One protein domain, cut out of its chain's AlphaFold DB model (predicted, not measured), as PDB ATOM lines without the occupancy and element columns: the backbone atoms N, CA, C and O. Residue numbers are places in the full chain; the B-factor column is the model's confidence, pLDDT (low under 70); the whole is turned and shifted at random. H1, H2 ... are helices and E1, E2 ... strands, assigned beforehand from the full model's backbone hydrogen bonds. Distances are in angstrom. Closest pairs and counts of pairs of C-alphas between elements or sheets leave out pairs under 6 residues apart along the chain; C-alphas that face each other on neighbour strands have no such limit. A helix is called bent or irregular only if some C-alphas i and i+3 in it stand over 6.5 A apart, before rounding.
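AT A GLANCE: This is residues 235 to 329 of the 330 residues of the protein "TrkA-C domain protein" of Francisella tularensis subsp. holarctica (UniProt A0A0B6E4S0). Two helices, H1 and H2, pack on each other at a steep angle with a small strand hairpin, E1 and E2, between them along the chain; the tip of that hairpin, residues 255 to 260, sticks out. A much longer helix, H3, then runs off as an arm that touches neither of them, and turns sharply near its end. Look through the 95 printed residues and you will find three named helices and two named strands in the order H1, E1, E2, H2, H3, the strands forming an antiparallel sheet of order E1 - E2; the class is mostly helix. The whole is only just loose, close to extended, with a radius of gyration of the C-alphas of 18.5 A, and its outline is flat, spanning 56 by 39 by 20 A.

HOW THE PARTS SIT: Start with H1, residues 236 to 250, and H2, residues 264 to 282, which touch, closest at the C-alphas of Gly 246 and Cys 269, 3.8 A apart. They run opposite ways at a steep tilt of 45 degrees. Between them in the chain, E1, residues 253 to 256, and E2, residues 259 to 262, form a hairpin of antiparallel strands, with 153 degrees between their directions. Look there for N 254 and O 261, 2.8 A apart, and N 256 and O 259, 3.0 A apart, both within hydrogen-bond range. E1 and H2 are only just apart, their closest C-alphas at 8.4 A. H3, residues 291 to 329, is apart from H1, H2, E1 and E2. In H1 and H2 every O i to N i+4 pair is within hydrogen-bond range; in H3 29 of 35 are.

IN THESE COORDINATES: Find C-alpha 236 at (-58.277, -6.481, -39.586); from there H1 runs 20.6 A to C-alpha 250. E1 goes from Ser 253 to Ile 256 and E2 from Ile 259 to Thr 262. H2 begins at C-alpha 264, at (-48.683, -23.408, -27.482), and covers 27.7 A to Ile 282. H3 runs from Val 291 to C-alpha 329 at (-32.428, -43.856, -39.163), 40.0 A from first to last C-alpha. It is irregular, with C-alphas 323 and 326 9.4 A apart, and has a kink of 86 degrees near residue 323.

THE WHOLE: The two C-alphas farthest apart are those of Gln 285 and Glu 323, at 56.5 A. Residues 291 to 319 and 321 to 327, which belong to H3, stand free. The printed part has no cut and no long link; the link from H2 to H3, 8 residues, is short, and the others are tight. The mean pLDDT of the printed part is 85.2, and residues 326 to 329 are under 70.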
ATOM      1  N   ASP A 235     -60.991  -7.617 -42.938       85.31
ATOM      2  CA  ASP A 235     -61.443  -7.276 -41.597       85.31
ATOM      3  C   ASP A 235     -60.293  -7.474 -40.595       85.31
ATOM      4  O   ASP A 235     -60.137  -8.526 -39.967       85.31
ATOM      5  N   PHE A 236     -59.438  -6.454 -40.481       87.38
ATOM      6  CA  PHE A 236     -58.277  -6.481 -39.586       87.38
ATOM      7  C   PHE A 236     -58.657  -6.599 -38.109       87.38
ATOM      8  O   PHE A 236     -57.875  -7.137 -37.327       87.38
ATOM      9  N   ILE A 237     -59.847  -6.131 -37.720       90.12
ATOM     10  CA  ILE A 237     -60.314  -6.200 -36.333       90.12
ATOM     11  C   ILE A 237     -60.604  -7.656 -35.973       90.12
ATOM     12  O   ILE A 237     -60.057  -8.164 -34.995       90.12
ATOM     13  N   PHE A 238     -61.410  -8.354 -36.781       87.69
ATOM     14  CA  PHE A 238     -61.700  -9.771 -36.548       87.69
ATOM     15  C   PHE A 238     -60.448 -10.639 -36.651       87.69
ATOM     16  O   PHE A 238     -60.248 -11.518 -35.813       87.69
ATOM     17  N   PHE A 239     -59.585 -10.374 -37.635       88.19
ATOM     18  CA  PHE A 239     -58.317 -11.088 -37.766       88.19
ATOM     19  C   PHE A 239     -57.421 -10.885 -36.534       88.19
ATOM     20  O   PHE A 239     -56.943 -11.858 -35.950       88.19
ATOM     21  N   GLY A 240     -57.243  -9.638 -36.089       91.56
ATOM     22  CA  GLY A 240     -56.446  -9.303 -34.910       91.56
ATOM     23  C   GLY A 240     -56.998  -9.924 -33.626       91.56
ATOM     24  O   GLY A 240     -56.242 -10.529 -32.866       91.56
ATOM     25  N   LEU A 241     -58.316  -9.858 -33.410       93.62
ATOM     26  CA  LEU A 241     -58.977 -10.519 -32.278       93.62
ATOM     27  C   LEU A 241     -58.778 -12.035 -32.311       93.62
ATOM     28  O   LEU A 241     -58.471 -12.632 -31.280       93.62
ATOM     29  N   GLY A 242     -58.897 -12.651 -33.490       92.62
ATOM     30  CA  GLY A 242     -58.622 -14.071 -33.684       92.62
ATOM     31  C   GLY A 242     -57.192 -14.445 -33.292       92.62
ATOM     32  O   GLY A 242     -56.995 -15.436 -32.589       92.62
ATOM     33  N   MET A 243     -56.205 -13.631 -33.668       91.88
ATOM     34  CA  MET A 243     -54.798 -13.846 -33.309       91.88
ATOM     35  C   MET A 243     -54.547 -13.690 -31.806       91.88
ATOM     36  O   MET A 243     -53.897 -14.543 -31.205       91.88
ATOM     37  N   VAL A 244     -55.092 -12.642 -31.180       95.44
ATOM     38  CA  VAL A 244     -54.953 -12.407 -29.733       95.44
ATOM     39  C   VAL A 244     -55.586 -13.547 -28.938       95.44
ATOM     40  O   VAL A 244     -54.940 -14.110 -28.056       95.44
ATOM     41  N   LEU A 245     -56.818 -13.938 -29.274       95.75
ATOM     42  CA  LEU A 245     -57.491 -15.068 -28.630       95.75
ATOM     43  C   LEU A 245     -56.752 -16.381 -28.880       95.75
ATOM     44  O   LEU A 245     -56.622 -17.190 -27.966       95.75
ATOM     45  N   GLY A 246     -56.211 -16.568 -30.083       95.50
ATOM     46  CA  GLY A 246     -55.382 -17.720 -30.409       95.50
ATOM     47  C   GLY A 246     -54.148 -17.808 -29.523       95.50
ATOM     48  O   GLY A 246     -53.865 -18.862 -28.958       95.50
ATOM     49  N   TYR A 247     -53.460 -16.688 -29.319       94.25
ATOM     50  CA  TYR A 247     -52.325 -16.627 -28.409       94.25
ATOM     51  C   TYR A 247     -52.736 -16.916 -26.959       94.25
ATOM     52  O   TYR A 247     -52.100 -17.741 -26.309       94.25
ATOM     53  N   ILE A 248     -53.835 -16.321 -26.476       95.69
ATOM     54  CA  ILE A 248     -54.371 -16.568 -25.125       95.69
ATOM     55  C   ILE A 248     -54.699 -18.053 -24.926       95.69
ATOM     56  O   ILE A 248     -54.300 -18.634 -23.919       95.69
ATOM     57  N   PHE A 249     -55.364 -18.698 -25.889       95.12
ATOM     58  CA  PHE A 249     -55.618 -20.140 -25.832       95.12
ATOM     59  C   PHE A 249     -54.325 -20.954 -25.836       95.12
ATOM     60  O   PHE A 249     -54.239 -21.973 -25.156       95.12
ATOM     61  N   GLY A 250     -53.302 -20.492 -26.551       93.06
ATOM     62  CA  GLY A 250     -51.990 -21.125 -26.563       93.06
ATOM     63  C   GLY A 250     -51.265 -21.079 -25.215       93.06
ATOM     64  O   GLY A 250     -50.430 -21.944 -24.960       93.06
ATOM     65  N   LEU A 251     -51.593 -20.122 -24.342       93.19
ATOM     66  CA  LEU A 251     -51.034 -20.027 -22.986       93.19
ATOM     67  C   LEU A 251     -51.675 -21.011 -22.000       93.19
ATOM     68  O   LEU A 251     -51.150 -21.192 -20.903       93.19
ATOM     69  N   ILE A 252     -52.791 -21.650 -22.365       92.88
ATOM     70  CA  ILE A 252     -53.440 -22.635 -21.502       92.88
ATOM     71  C   ILE A 252     -52.499 -23.837 -21.331       92.88
ATOM     72  O   ILE A 252     -52.060 -24.465 -22.302       92.88
ATOM     73  N   SER A 253     -52.196 -24.151 -20.072       89.81
ATOM     74  CA  SER A 253     -51.322 -25.249 -19.672       89.81
ATOM     75  C   SER A 253     -52.027 -26.192 -18.708       89.81
ATOM     76  O   SER A 253     -52.669 -25.746 -17.756       89.81
ATOM     77  N   PHE A 254     -51.845 -27.491 -18.912       90.38
ATOM     78  CA  PHE A 254     -52.361 -28.541 -18.047       90.38
ATOM     79  C   PHE A 254     -51.200 -29.314 -17.427       90.38
ATOM     80  O   PHE A 254     -50.286 -29.740 -18.130       90.38
ATOM     81  N   ASN A 255     -51.252 -29.527 -16.114       88.75
ATOM     82  CA  ASN A 255     -50.312 -30.408 -15.427       88.75
ATOM     83  C   ASN A 255     -50.879 -31.824 -15.419       88.75
ATOM     84  O   ASN A 255     -51.873 -32.089 -14.745       88.75
ATOM     85  N   ILE A 256     -50.246 -32.732 -16.158       88.50
ATOM     86  CA  ILE A 256     -50.643 -34.139 -16.225       88.50
ATOM     87  C   ILE A 256     -49.455 -34.979 -15.746       88.50
ATOM     88  O   ILE A 256     -48.355 -34.856 -16.275       88.50
ATOM     89  N   PHE A 257     -49.661 -35.796 -14.706       85.81
ATOM     90  CA  PHE A 257     -48.625 -36.657 -14.103       85.81
ATOM     91  C   PHE A 257     -47.304 -35.932 -13.756       85.81
ATOM     92  O   PHE A 257     -46.220 -36.480 -13.921       85.81
ATOM     93  N   GLY A 258     -47.385 -34.682 -13.282       87.00
ATOM     94  CA  GLY A 258     -46.212 -33.882 -12.897       87.00
ATOM     95  C   GLY A 258     -45.490 -33.178 -14.052       87.00
ATOM     96  O   GLY A 258     -44.501 -32.491 -13.809       87.00
ATOM     97  N   ILE A 259     -45.986 -33.298 -15.289       85.88
ATOM     98  CA  ILE A 259     -45.448 -32.616 -16.472       85.88
ATOM     99  C   ILE A 259     -46.419 -31.505 -16.891       85.88
ATOM    100  O   ILE A 259     -47.606 -31.758 -17.102       85.88
ATOM    101  N   SER A 260     -45.907 -30.280 -17.032       84.62
ATOM    102  CA  SER A 260     -46.674 -29.141 -17.550       84.62
ATOM    103  C   SER A 260     -46.721 -29.191 -19.074       84.62
ATOM    104  O   SER A 260     -45.702 -28.988 -19.736       84.62
ATOM    105  N   ILE A 261     -47.904 -29.438 -19.634       85.69
ATOM    106  CA  ILE A 261     -48.158 -29.451 -21.075       85.69
ATOM    107  C   ILE A 261     -48.901 -28.174 -21.445       85.69
ATOM    108  O   ILE A 261     -50.049 -27.971 -21.049       85.69
ATOM    109  N   THR A 262     -48.254 -27.320 -22.229       89.12
ATOM    110  CA  THR A 262     -48.845 -26.085 -22.756       89.12
ATOM    111  C   THR A 262     -49.325 -26.310 -24.186       89.12
ATOM    112  O   THR A 262     -48.612 -26.914 -24.985       89.12
ATOM    113  N   LEU A 263     -50.517 -25.810 -24.522       88.81
ATOM    114  CA  LEU A 263     -51.096 -25.919 -25.870       88.81
ATOM    115  C   LEU A 263     -50.215 -25.261 -26.945       88.81
ATOM    116  O   LEU A 263     -50.097 -25.765 -28.061       88.81
ATOM    117  N   GLY A 264     -49.570 -24.149 -26.597       88.00
ATOM    118  CA  GLY A 264     -48.683 -23.408 -27.482       88.00
ATOM    119  C   GLY A 264     -49.437 -22.563 -28.510       88.00
ATOM    120  O   GLY A 264     -50.610 -22.783 -28.816       88.00
ATOM    121  N   ALA A 265     -48.739 -21.572 -29.070       86.75
ATOM    122  CA  ALA A 265     -49.330 -20.610 -30.002       86.75
ATOM    123  C   ALA A 265     -49.949 -21.279 -31.245       86.75
ATOM    124  O   ALA A 265     -50.978 -20.824 -31.729       86.75
ATOM    125  N   GLY A 266     -49.370 -22.384 -31.730       86.31
ATOM    126  CA  GLY A 266     -49.901 -23.120 -32.882       86.31
ATOM    127  C   GLY A 266     -51.306 -23.678 -32.637       86.31
ATOM    128  O   GLY A 266     -52.236 -23.348 -33.373       86.31
ATOM    129  N   VAL A 267     -51.482 -24.485 -31.582       89.75
ATOM    130  CA  VAL A 267     -52.786 -25.096 -31.266       89.75
ATOM    131  C   VAL A 267     -53.801 -24.034 -30.846       89.75
ATOM    132  O   VAL A 267     -54.960 -24.100 -31.253       89.75
ATOM    133  N   GLY A 268     -53.366 -23.017 -30.100       94.19
ATOM    134  CA  GLY A 268     -54.219 -21.894 -29.721       94.19
ATOM    135  C   GLY A 268     -54.762 -21.119 -30.928       94.19
ATOM    136  O   GLY A 268     -55.975 -20.918 -31.041       94.19
ATOM    137  N   CYS A 269     -53.897 -20.749 -31.880       92.31
ATOM    138  CA  CYS A 269     -54.307 -20.094 -33.125       92.31
ATOM    139  C   CYS A 269     -55.209 -20.982 -33.992       92.31
ATOM    140  O   CYS A 269     -56.155 -20.469 -34.587       92.31
ATOM    141  N   LEU A 270     -54.979 -22.300 -34.028       93.38
ATOM    142  CA  LEU A 270     -55.855 -23.246 -34.727       93.38
ATOM    143  C   LEU A 270     -57.256 -23.281 -34.105       93.38
ATOM    144  O   LEU A 270     -58.248 -23.186 -34.827       93.38
ATOM    145  N   LEU A 271     -57.347 -23.371 -32.774       94.88
ATOM    146  CA  LEU A 271     -58.623 -23.382 -32.056       94.88
ATOM    147  C   LEU A 271     -59.400 -22.080 -32.281       94.88
ATOM    148  O   LEU A 271     -60.588 -22.114 -32.598       94.88
ATOM    149  N   SER A 272     -58.717 -20.937 -32.174       94.81
ATOM    150  CA  SER A 272     -59.309 -19.634 -32.482       94.81
ATOM    151  C   SER A 272     -59.788 -19.577 -33.935       94.81
ATOM    152  O   SER A 272     -60.954 -19.284 -34.188       94.81
ATOM    153  N   GLY A 273     -58.947 -19.972 -34.896       91.69
ATOM    154  CA  GLY A 273     -59.317 -20.032 -36.311       91.69
ATOM    155  C   GLY A 273     -60.557 -20.891 -36.576       91.69
ATOM    156  O   GLY A 273     -61.420 -20.488 -37.355       91.69
ATOM    157  N   LEU A 274     -60.704 -22.027 -35.886       92.62
ATOM    158  CA  LEU A 274     -61.886 -22.885 -35.989       92.62
ATOM    159  C   LEU A 274     -63.145 -22.207 -35.426       92.62
ATOM    160  O   LEU A 274     -64.201 -22.264 -36.056       92.62
ATOM    161  N   ILE A 275     -63.037 -21.530 -34.278       92.31
ATOM    162  CA  ILE A 275     -64.146 -20.779 -33.668       92.31
ATOM    163  C   ILE A 275     -64.591 -19.643 -34.593       92.31
ATOM    164  O   ILE A 275     -65.776 -19.527 -34.903       92.31
ATOM    165  N   PHE A 276     -63.655 -18.826 -35.080       89.19
ATOM    166  CA  PHE A 276     -63.956 -17.714 -35.984       89.19
ATOM    167  C   PHE A 276     -64.462 -18.202 -37.348       89.19
ATOM    168  O   PHE A 276     -65.402 -17.623 -37.896       89.19
ATOM    169  N   GLY A 277     -63.922 -19.308 -37.864       86.75
ATOM    170  CA  GLY A 277     -64.424 -19.974 -39.066       86.75
ATOM    171  C   GLY A 277     -65.859 -20.476 -38.896       86.75
ATOM    172  O   GLY A 277     -66.704 -20.251 -39.764       86.75
ATOM    173  N   TRP A 278     -66.178 -21.075 -37.745       86.12
ATOM    174  CA  TRP A 278     -67.541 -21.482 -37.408       86.12
ATOM    175  C   TRP A 278     -68.484 -20.279 -37.285       86.12
ATOM    176  O   TRP A 278     -69.562 -20.295 -37.880       86.12
ATOM    177  N   ILE A 279     -68.076 -19.201 -36.607       85.56
ATOM    178  CA  ILE A 279     -68.864 -17.961 -36.519       85.56
ATOM    179  C   ILE A 279     -69.154 -17.416 -37.922       85.56
ATOM    180  O   ILE A 279     -70.310 -17.110 -38.222       85.56
ATOM    181  N   ARG A 280     -68.147 -17.367 -38.804       80.88
ATOM    182  CA  ARG A 280     -68.304 -16.927 -40.198       80.88
ATOM    183  C   ARG A 280     -69.259 -17.823 -40.988       80.88
ATOM    184  O   ARG A 280     -70.065 -17.306 -41.755       80.88
ATOM    185  N   SER A 281     -69.243 -19.139 -40.759       75.31
ATOM    186  CA  SER A 281     -70.195 -20.071 -41.392       75.31
ATOM    187  C   SER A 281     -71.660 -19.789 -41.019       75.31
ATOM    188  O   SER A 281     -72.577 -20.124 -41.769       75.31
ATOM    189  N   ILE A 282     -71.897 -19.155 -39.865       74.38
ATOM    190  CA  ILE A 282     -73.233 -18.769 -39.390       74.38
ATOM    191  C   ILE A 282     -73.573 -17.334 -39.803       74.38
ATOM    192  O   ILE A 282     -74.716 -17.064 -40.175       74.38
ATOM    193  N   LYS A 283     -72.604 -16.419 -39.706       78.12
ATOM    194  CA  LYS A 283     -72.741 -14.985 -39.981       78.12
ATOM    195  C   LYS A 283     -71.666 -14.535 -40.980       78.12
ATOM    196  O   LYS A 283     -70.654 -13.967 -40.572       78.12
ATOM    197  N   PRO A 284     -71.895 -14.728 -42.286       71.88
ATOM    198  CA  PRO A 284     -70.896 -14.457 -43.323       71.88
ATOM    199  C   PRO A 284     -70.616 -12.969 -43.578       71.88
ATOM    200  O   PRO A 284     -69.747 -12.650 -44.380       71.88
ATOM    201  N   GLN A 285     -71.332 -12.058 -42.909       72.00
ATOM    202  CA  GLN A 285     -71.129 -10.608 -43.028       72.00
ATOM    203  C   GLN A 285     -69.862 -10.107 -42.318       72.00
ATOM    204  O   GLN A 285     -69.430  -8.989 -42.576       72.00
ATOM    205  N   PHE A 286     -69.288 -10.902 -41.413       72.75
ATOM    206  CA  PHE A 286     -68.146 -10.516 -40.579       72.75
ATOM    207  C   PHE A 286     -66.931 -11.400 -40.875       72.75
ATOM    208  O   PHE A 286     -67.082 -12.513 -41.385       72.75
ATOM    209  N   SER A 287     -65.727 -10.944 -40.505       75.62
ATOM    210  CA  SER A 287     -64.483 -11.707 -40.687       75.62
ATOM    211  C   SER A 287     -64.141 -11.976 -42.162       75.62
ATOM    212  O   SER A 287     -63.728 -13.083 -42.537       75.62
ATOM    213  N   ASN A 288     -64.302 -10.964 -43.016       77.94
ATOM    214  CA  ASN A 288     -63.864 -11.063 -44.401       77.94
ATOM    215  C   ASN A 288     -62.333 -11.053 -44.484       77.94
ATOM    216  O   ASN A 288     -61.668 -10.118 -44.055       77.94
ATOM    217  N   LEU A 289     -61.777 -12.115 -45.058       81.56
ATOM    218  CA  LEU A 289     -60.366 -12.218 -45.406       81.56
ATOM    219  C   LEU A 289     -60.304 -12.722 -46.852       81.56
ATOM    220  O   LEU A 289     -60.649 -13.887 -47.089       81.56
ATOM    221  N   PRO A 290     -59.934 -11.864 -47.821       82.38
ATOM    222  CA  PRO A 290     -59.803 -12.265 -49.216       82.38
ATOM    223  C   PRO A 290     -58.853 -13.458 -49.369       82.38
ATOM    224  O   PRO A 290     -57.839 -13.548 -48.674       82.38
ATOM    225  N   VAL A 291     -59.152 -14.358 -50.311       81.25
ATOM    226  CA  VAL A 291     -58.355 -15.579 -50.538       81.25
ATOM    227  C   VAL A 291     -56.892 -15.237 -50.831       81.25
ATOM    228  O   VAL A 291     -55.999 -15.850 -50.255       81.25
ATOM    229  N   GLY A 292     -56.643 -14.202 -51.640       84.06
ATOM    230  CA  GLY A 292     -55.286 -13.728 -51.930       84.06
ATOM    231  C   GLY A 292     -54.516 -13.291 -50.678       84.06
ATOM    232  O   GLY A 292     -53.361 -13.670 -50.515       84.06
ATOM    233  N   ALA A 293     -55.163 -12.571 -49.755       87.00
ATOM    234  CA  ALA A 293     -54.541 -12.150 -48.498       87.00
ATOM    235  C   ALA A 293     -54.249 -13.344 -47.573       87.00
ATOM    236  O   ALA A 293     -53.169 -13.428 -46.994       87.00
ATOM    237  N   SER A 294     -55.185 -14.296 -47.469       86.75
ATOM    238  CA  SER A 294     -54.989 -15.532 -46.697       86.75
ATOM    239  C   SER A 294     -53.831 -16.372 -47.238       86.75
ATOM    240  O   SER A 294     -53.000 -16.839 -46.460       86.75
ATOM    241  N   ASN A 295     -53.751 -16.537 -48.561       87.62
ATOM    242  CA  ASN A 295     -52.664 -17.270 -49.208       87.62
ATOM    243  C   ASN A 295     -51.325 -16.573 -48.966       87.62
ATOM    244  O   ASN A 295     -50.397 -17.208 -48.482       87.62
ATOM    245  N   PHE A 296     -51.256 -15.255 -49.171       92.38
ATOM    246  CA  PHE A 296     -50.041 -14.489 -48.908       92.38
ATOM    247  C   PHE A 296     -49.549 -14.638 -47.461       92.38
ATOM    248  O   PHE A 296     -48.381 -14.947 -47.246       92.38
ATOM    249  N   ILE A 297     -50.425 -14.463 -46.463       90.12
ATOM    250  CA  ILE A 297     -50.050 -14.591 -45.043       90.12
ATOM    251  C   ILE A 297     -49.580 -16.014 -44.727       90.12
ATOM    252  O   ILE A 297     -48.622 -16.189 -43.975       90.12
ATOM    253  N   ARG A 298     -50.240 -17.030 -45.294       89.69
ATOM    254  CA  ARG A 298     -49.872 -18.437 -45.108       89.69
ATOM    255  C   ARG A 298     -48.497 -18.737 -45.692       89.69
ATOM    256  O   ARG A 298     -47.662 -19.300 -44.990       89.69
ATOM    257  N   ASP A 299     -48.267 -18.338 -46.936       92.25
ATOM    258  CA  ASP A 299     -47.027 -18.618 -47.656       92.25
ATOM    259  C   ASP A 299     -45.858 -17.849 -47.032       92.25
ATOM    260  O   ASP A 299     -44.801 -18.420 -46.768       92.25
ATOM    261  N   LEU A 300     -46.077 -16.574 -46.694       95.50
ATOM    262  CA  LEU A 300     -45.104 -15.755 -45.977       95.50
ATOM    263  C   LEU A 300     -44.797 -16.336 -44.592       95.50
ATOM    264  O   LEU A 300     -43.633 -16.461 -44.217       95.50
ATOM    265  N   GLY A 301     -45.829 -16.706 -43.830       90.19
ATOM    266  CA  GLY A 301     -45.678 -17.288 -42.499       90.19
ATOM    267  C   GLY A 301     -44.903 -18.604 -42.530       90.19
ATOM    268  O   GLY A 301     -43.992 -18.797 -41.725       90.19
ATOM    269  N   LEU A 302     -45.202 -19.475 -43.498       89.00
ATOM    270  CA  LEU A 302     -44.471 -20.719 -43.718       89.00
ATOM    271  C   LEU A 302     -43.009 -20.450 -44.097       89.00
ATOM    272  O   LEU A 302     -42.115 -21.072 -43.529       89.00
ATOM    273  N   ALA A 303     -42.750 -19.504 -45.002       90.69
ATOM    274  CA  ALA A 303     -41.392 -19.148 -45.409       90.69
ATOM    275  C   ALA A 303     -40.558 -18.615 -44.231       90.69
ATOM    276  O   ALA A 303     -39.430 -19.062 -44.023       90.69
ATOM    277  N   ILE A 304     -41.122 -17.711 -43.420       92.94
ATOM    278  CA  ILE A 304     -40.463 -17.175 -42.219       92.94
ATOM    279  C   ILE A 304     -40.215 -18.287 -41.196       92.94
ATOM    280  O   ILE A 304     -39.130 -18.354 -40.617       92.94
ATOM    281  N   PHE A 305     -41.187 -19.178 -40.985       84.75
ATOM    282  CA  PHE A 305     -41.032 -20.321 -40.089       84.75
ATOM    283  C   PHE A 305     -39.877 -21.228 -40.530       84.75
ATOM    284  O   PHE A 305     -38.979 -21.504 -39.734       84.75
ATOM    285  N   VAL A 306     -39.853 -21.633 -41.804       83.44
ATOM    286  CA  VAL A 306     -38.786 -22.473 -42.372       83.44
ATOM    287  C   VAL A 306     -37.427 -21.781 -42.256       83.44
ATOM    288  O   VAL A 306     -36.462 -22.411 -41.827       83.44
ATOM    289  N   ALA A 307     -37.348 -20.482 -42.562       88.06
ATOM    290  CA  ALA A 307     -36.118 -19.708 -42.416       88.06
ATOM    291  C   ALA A 307     -35.637 -19.669 -40.955       88.06
ATOM    292  O   ALA A 307     -34.468 -19.935 -40.679       88.06
ATOM    293  N   SER A 308     -36.537 -19.403 -40.004       85.25
ATOM    294  CA  SER A 308     -36.211 -19.355 -38.576       85.25
ATOM    295  C   SER A 308     -35.733 -20.708 -38.051       85.25
ATOM    296  O   SER A 308     -34.743 -20.763 -37.320       85.25
ATOM    297  N   VAL A 309     -36.401 -21.808 -38.414       80.19
ATOM    298  CA  VAL A 309     -35.979 -23.168 -38.034       80.19
ATOM    299  C   VAL A 309     -34.623 -23.500 -38.656       80.19
ATOM    300  O   VAL A 309     -33.741 -23.991 -37.957       80.19
ATOM    301  N   GLY A 310     -34.415 -23.173 -39.933       80.75
ATOM    302  CA  GLY A 310     -33.132 -23.376 -40.606       80.75
ATOM    303  C   GLY A 310     -31.979 -22.647 -39.911       80.75
ATOM    304  O   GLY A 310     -30.934 -23.247 -39.671       80.75
ATOM    305  N   ILE A 311     -32.183 -21.388 -39.515       86.38
ATOM    306  CA  ILE A 311     -31.172 -20.583 -38.809       86.38
ATOM    307  C   ILE A 311     -30.903 -21.124 -37.396       86.38
ATOM    308  O   ILE A 311     -29.750 -21.215 -36.979       86.38
ATOM    309  N   THR A 312     -31.950 -21.478 -36.648       80.81
ATOM    310  CA  THR A 312     -31.826 -21.830 -35.221       80.81
ATOM    311  C   THR A 312     -31.433 -23.286 -34.981       80.81
ATOM    312  O   THR A 312     -30.604 -23.551 -34.110       80.81
ATOM    313  N   ALA A 313     -31.993 -24.222 -35.748       76.81
ATOM    314  CA  ALA A 313     -31.796 -25.660 -35.579       76.81
ATOM    315  C   ALA A 313     -30.812 -26.262 -36.596       76.81
ATOM    316  O   ALA A 313     -30.249 -27.326 -36.339       76.81
ATOM    317  N   GLY A 314     -30.559 -25.593 -37.726       79.56
ATOM    318  CA  GLY A 314     -29.681 -26.094 -38.790       79.56
ATOM    319  C   GLY A 314     -28.274 -26.485 -38.316       79.56
ATOM    320  O   GLY A 314     -27.864 -27.621 -38.560       79.56
ATOM    321  N   PRO A 315     -27.542 -25.619 -37.585       83.38
ATOM    322  CA  PRO A 315     -26.210 -25.963 -37.082       83.38
ATOM    323  C   PRO A 315     -26.212 -27.195 -36.167       83.38
ATOM    324  O   PRO A 315     -25.334 -28.046 -36.269       83.38
ATOM    325  N   GLN A 316     -27.223 -27.320 -35.302       78.50
ATOM    326  CA  GLN A 316     -27.352 -28.440 -34.363       78.50
ATOM    327  C   GLN A 316     -27.720 -29.739 -35.086       78.50
ATOM    328  O   GLN A 316     -27.193 -30.793 -34.743       78.50
ATOM    329  N   ALA A 317     -28.570 -29.668 -36.114       74.19
ATOM    330  CA  ALA A 317     -28.907 -30.812 -36.952       74.19
ATOM    331  C   ALA A 317     -27.672 -31.358 -37.685       74.19
ATOM    332  O   ALA A 317     -27.473 -32.569 -37.724       74.19
ATOM    333  N   ILE A 318     -26.800 -30.484 -38.201       78.50
ATOM    334  CA  ILE A 318     -25.537 -30.901 -38.830       78.50
ATOM    335  C   ILE A 318     -24.644 -31.631 -37.823       78.50
ATOM    336  O   ILE A 318     -24.079 -32.673 -38.154       78.50
ATOM    337  N   THR A 319     -24.517 -31.109 -36.600       80.62
ATOM    338  CA  THR A 319     -23.744 -31.771 -35.540       80.62
ATOM    339  C   THR A 319     -24.338 -33.135 -35.188       80.62
ATOM    340  O   THR A 319     -23.616 -34.125 -35.206       80.62
ATOM    341  N   ALA A 320     -25.657 -33.221 -34.991       74.81
ATOM    342  CA  ALA A 320     -26.340 -34.475 -34.680       74.81
ATOM    343  C   ALA A 320     -26.175 -35.528 -35.792       74.81
ATOM    344  O   ALA A 320     -25.929 -36.696 -35.504       74.81
ATOM    345  N   ILE A 321     -26.244 -35.124 -37.066       76.88
ATOM    346  CA  ILE A 321     -26.001 -36.019 -38.207       76.88
ATOM    347  C   ILE A 321     -24.541 -36.486 -38.242       76.88
ATOM    348  O   ILE A 321     -24.285 -37.637 -38.575       76.88
ATOM    349  N   LYS A 322     -23.568 -35.637 -37.890       80.12
ATOM    350  CA  LYS A 322     -22.156 -36.051 -37.817       80.12
ATOM    351  C   LYS A 322     -21.895 -37.042 -36.683       80.12
ATOM    352  O   LYS A 322     -21.109 -37.963 -36.868       80.12
ATOM    353  N   GLU A 323     -22.527 -36.836 -35.532       80.19
ATOM    354  CA  GLU A 323     -22.316 -37.650 -34.330       80.19
ATOM    355  C   GLU A 323     -23.056 -38.988 -34.390       80.19
ATOM    356  O   GLU A 323     -22.488 -40.026 -34.058       80.19
ATOM    357  N   HIS A 324     -24.310 -38.978 -34.839       75.31
ATOM    358  CA  HIS A 324     -25.174 -40.158 -34.821       75.31
ATOM    359  C   HIS A 324     -25.399 -40.769 -36.211       75.31
ATOM    360  O   HIS A 324     -25.743 -41.946 -36.310       75.31
ATOM    361  N   GLY A 325     -25.154 -40.031 -37.297       71.25
ATOM    362  CA  GLY A 325     -25.134 -40.556 -38.666       71.25
ATOM    363  C   GLY A 325     -26.306 -41.481 -38.995       71.25
ATOM    364  O   GLY A 325     -27.469 -41.142 -38.795       71.25
ATOM    365  N   LEU A 326     -25.985 -42.679 -39.480       64.12
ATOM    366  CA  LEU A 326     -26.956 -43.715 -39.836       64.12
ATOM    367  C   LEU A 326     -27.797 -44.223 -38.651       64.12
ATOM    368  O   LEU A 326     -28.899 -44.698 -38.878       64.12
ATOM    369  N   THR A 327     -27.348 -44.090 -37.399       69.62
ATOM    370  CA  THR A 327     -28.133 -44.532 -36.225       69.62
ATOM    371  C   THR A 327     -29.335 -43.638 -35.919       69.62
ATOM    372  O   THR A 327     -30.214 -44.042 -35.175       69.62
ATOM    373  N   LEU A 328     -29.441 -42.454 -36.536       62.72
ATOM    374  CA  LEU A 328     -30.676 -41.656 -36.505       62.72
ATOM    375  C   LEU A 328     -31.806 -42.269 -37.352       62.72
ATOM    376  O   LEU A 328     -32.952 -41.842 -37.226       62.72
ATOM    377  N   PHE A 329     -31.485 -43.222 -38.237       55.91
ATOM    378  CA  PHE A 329     -32.428 -43.856 -39.163       55.91
ATOM    379  C   PHE A 329     -32.963 -45.211 -38.663       55.91
ATOM    380  O   PHE A 329     -33.857 -45.754 -39.317       55.91
TER     381      PHE A 329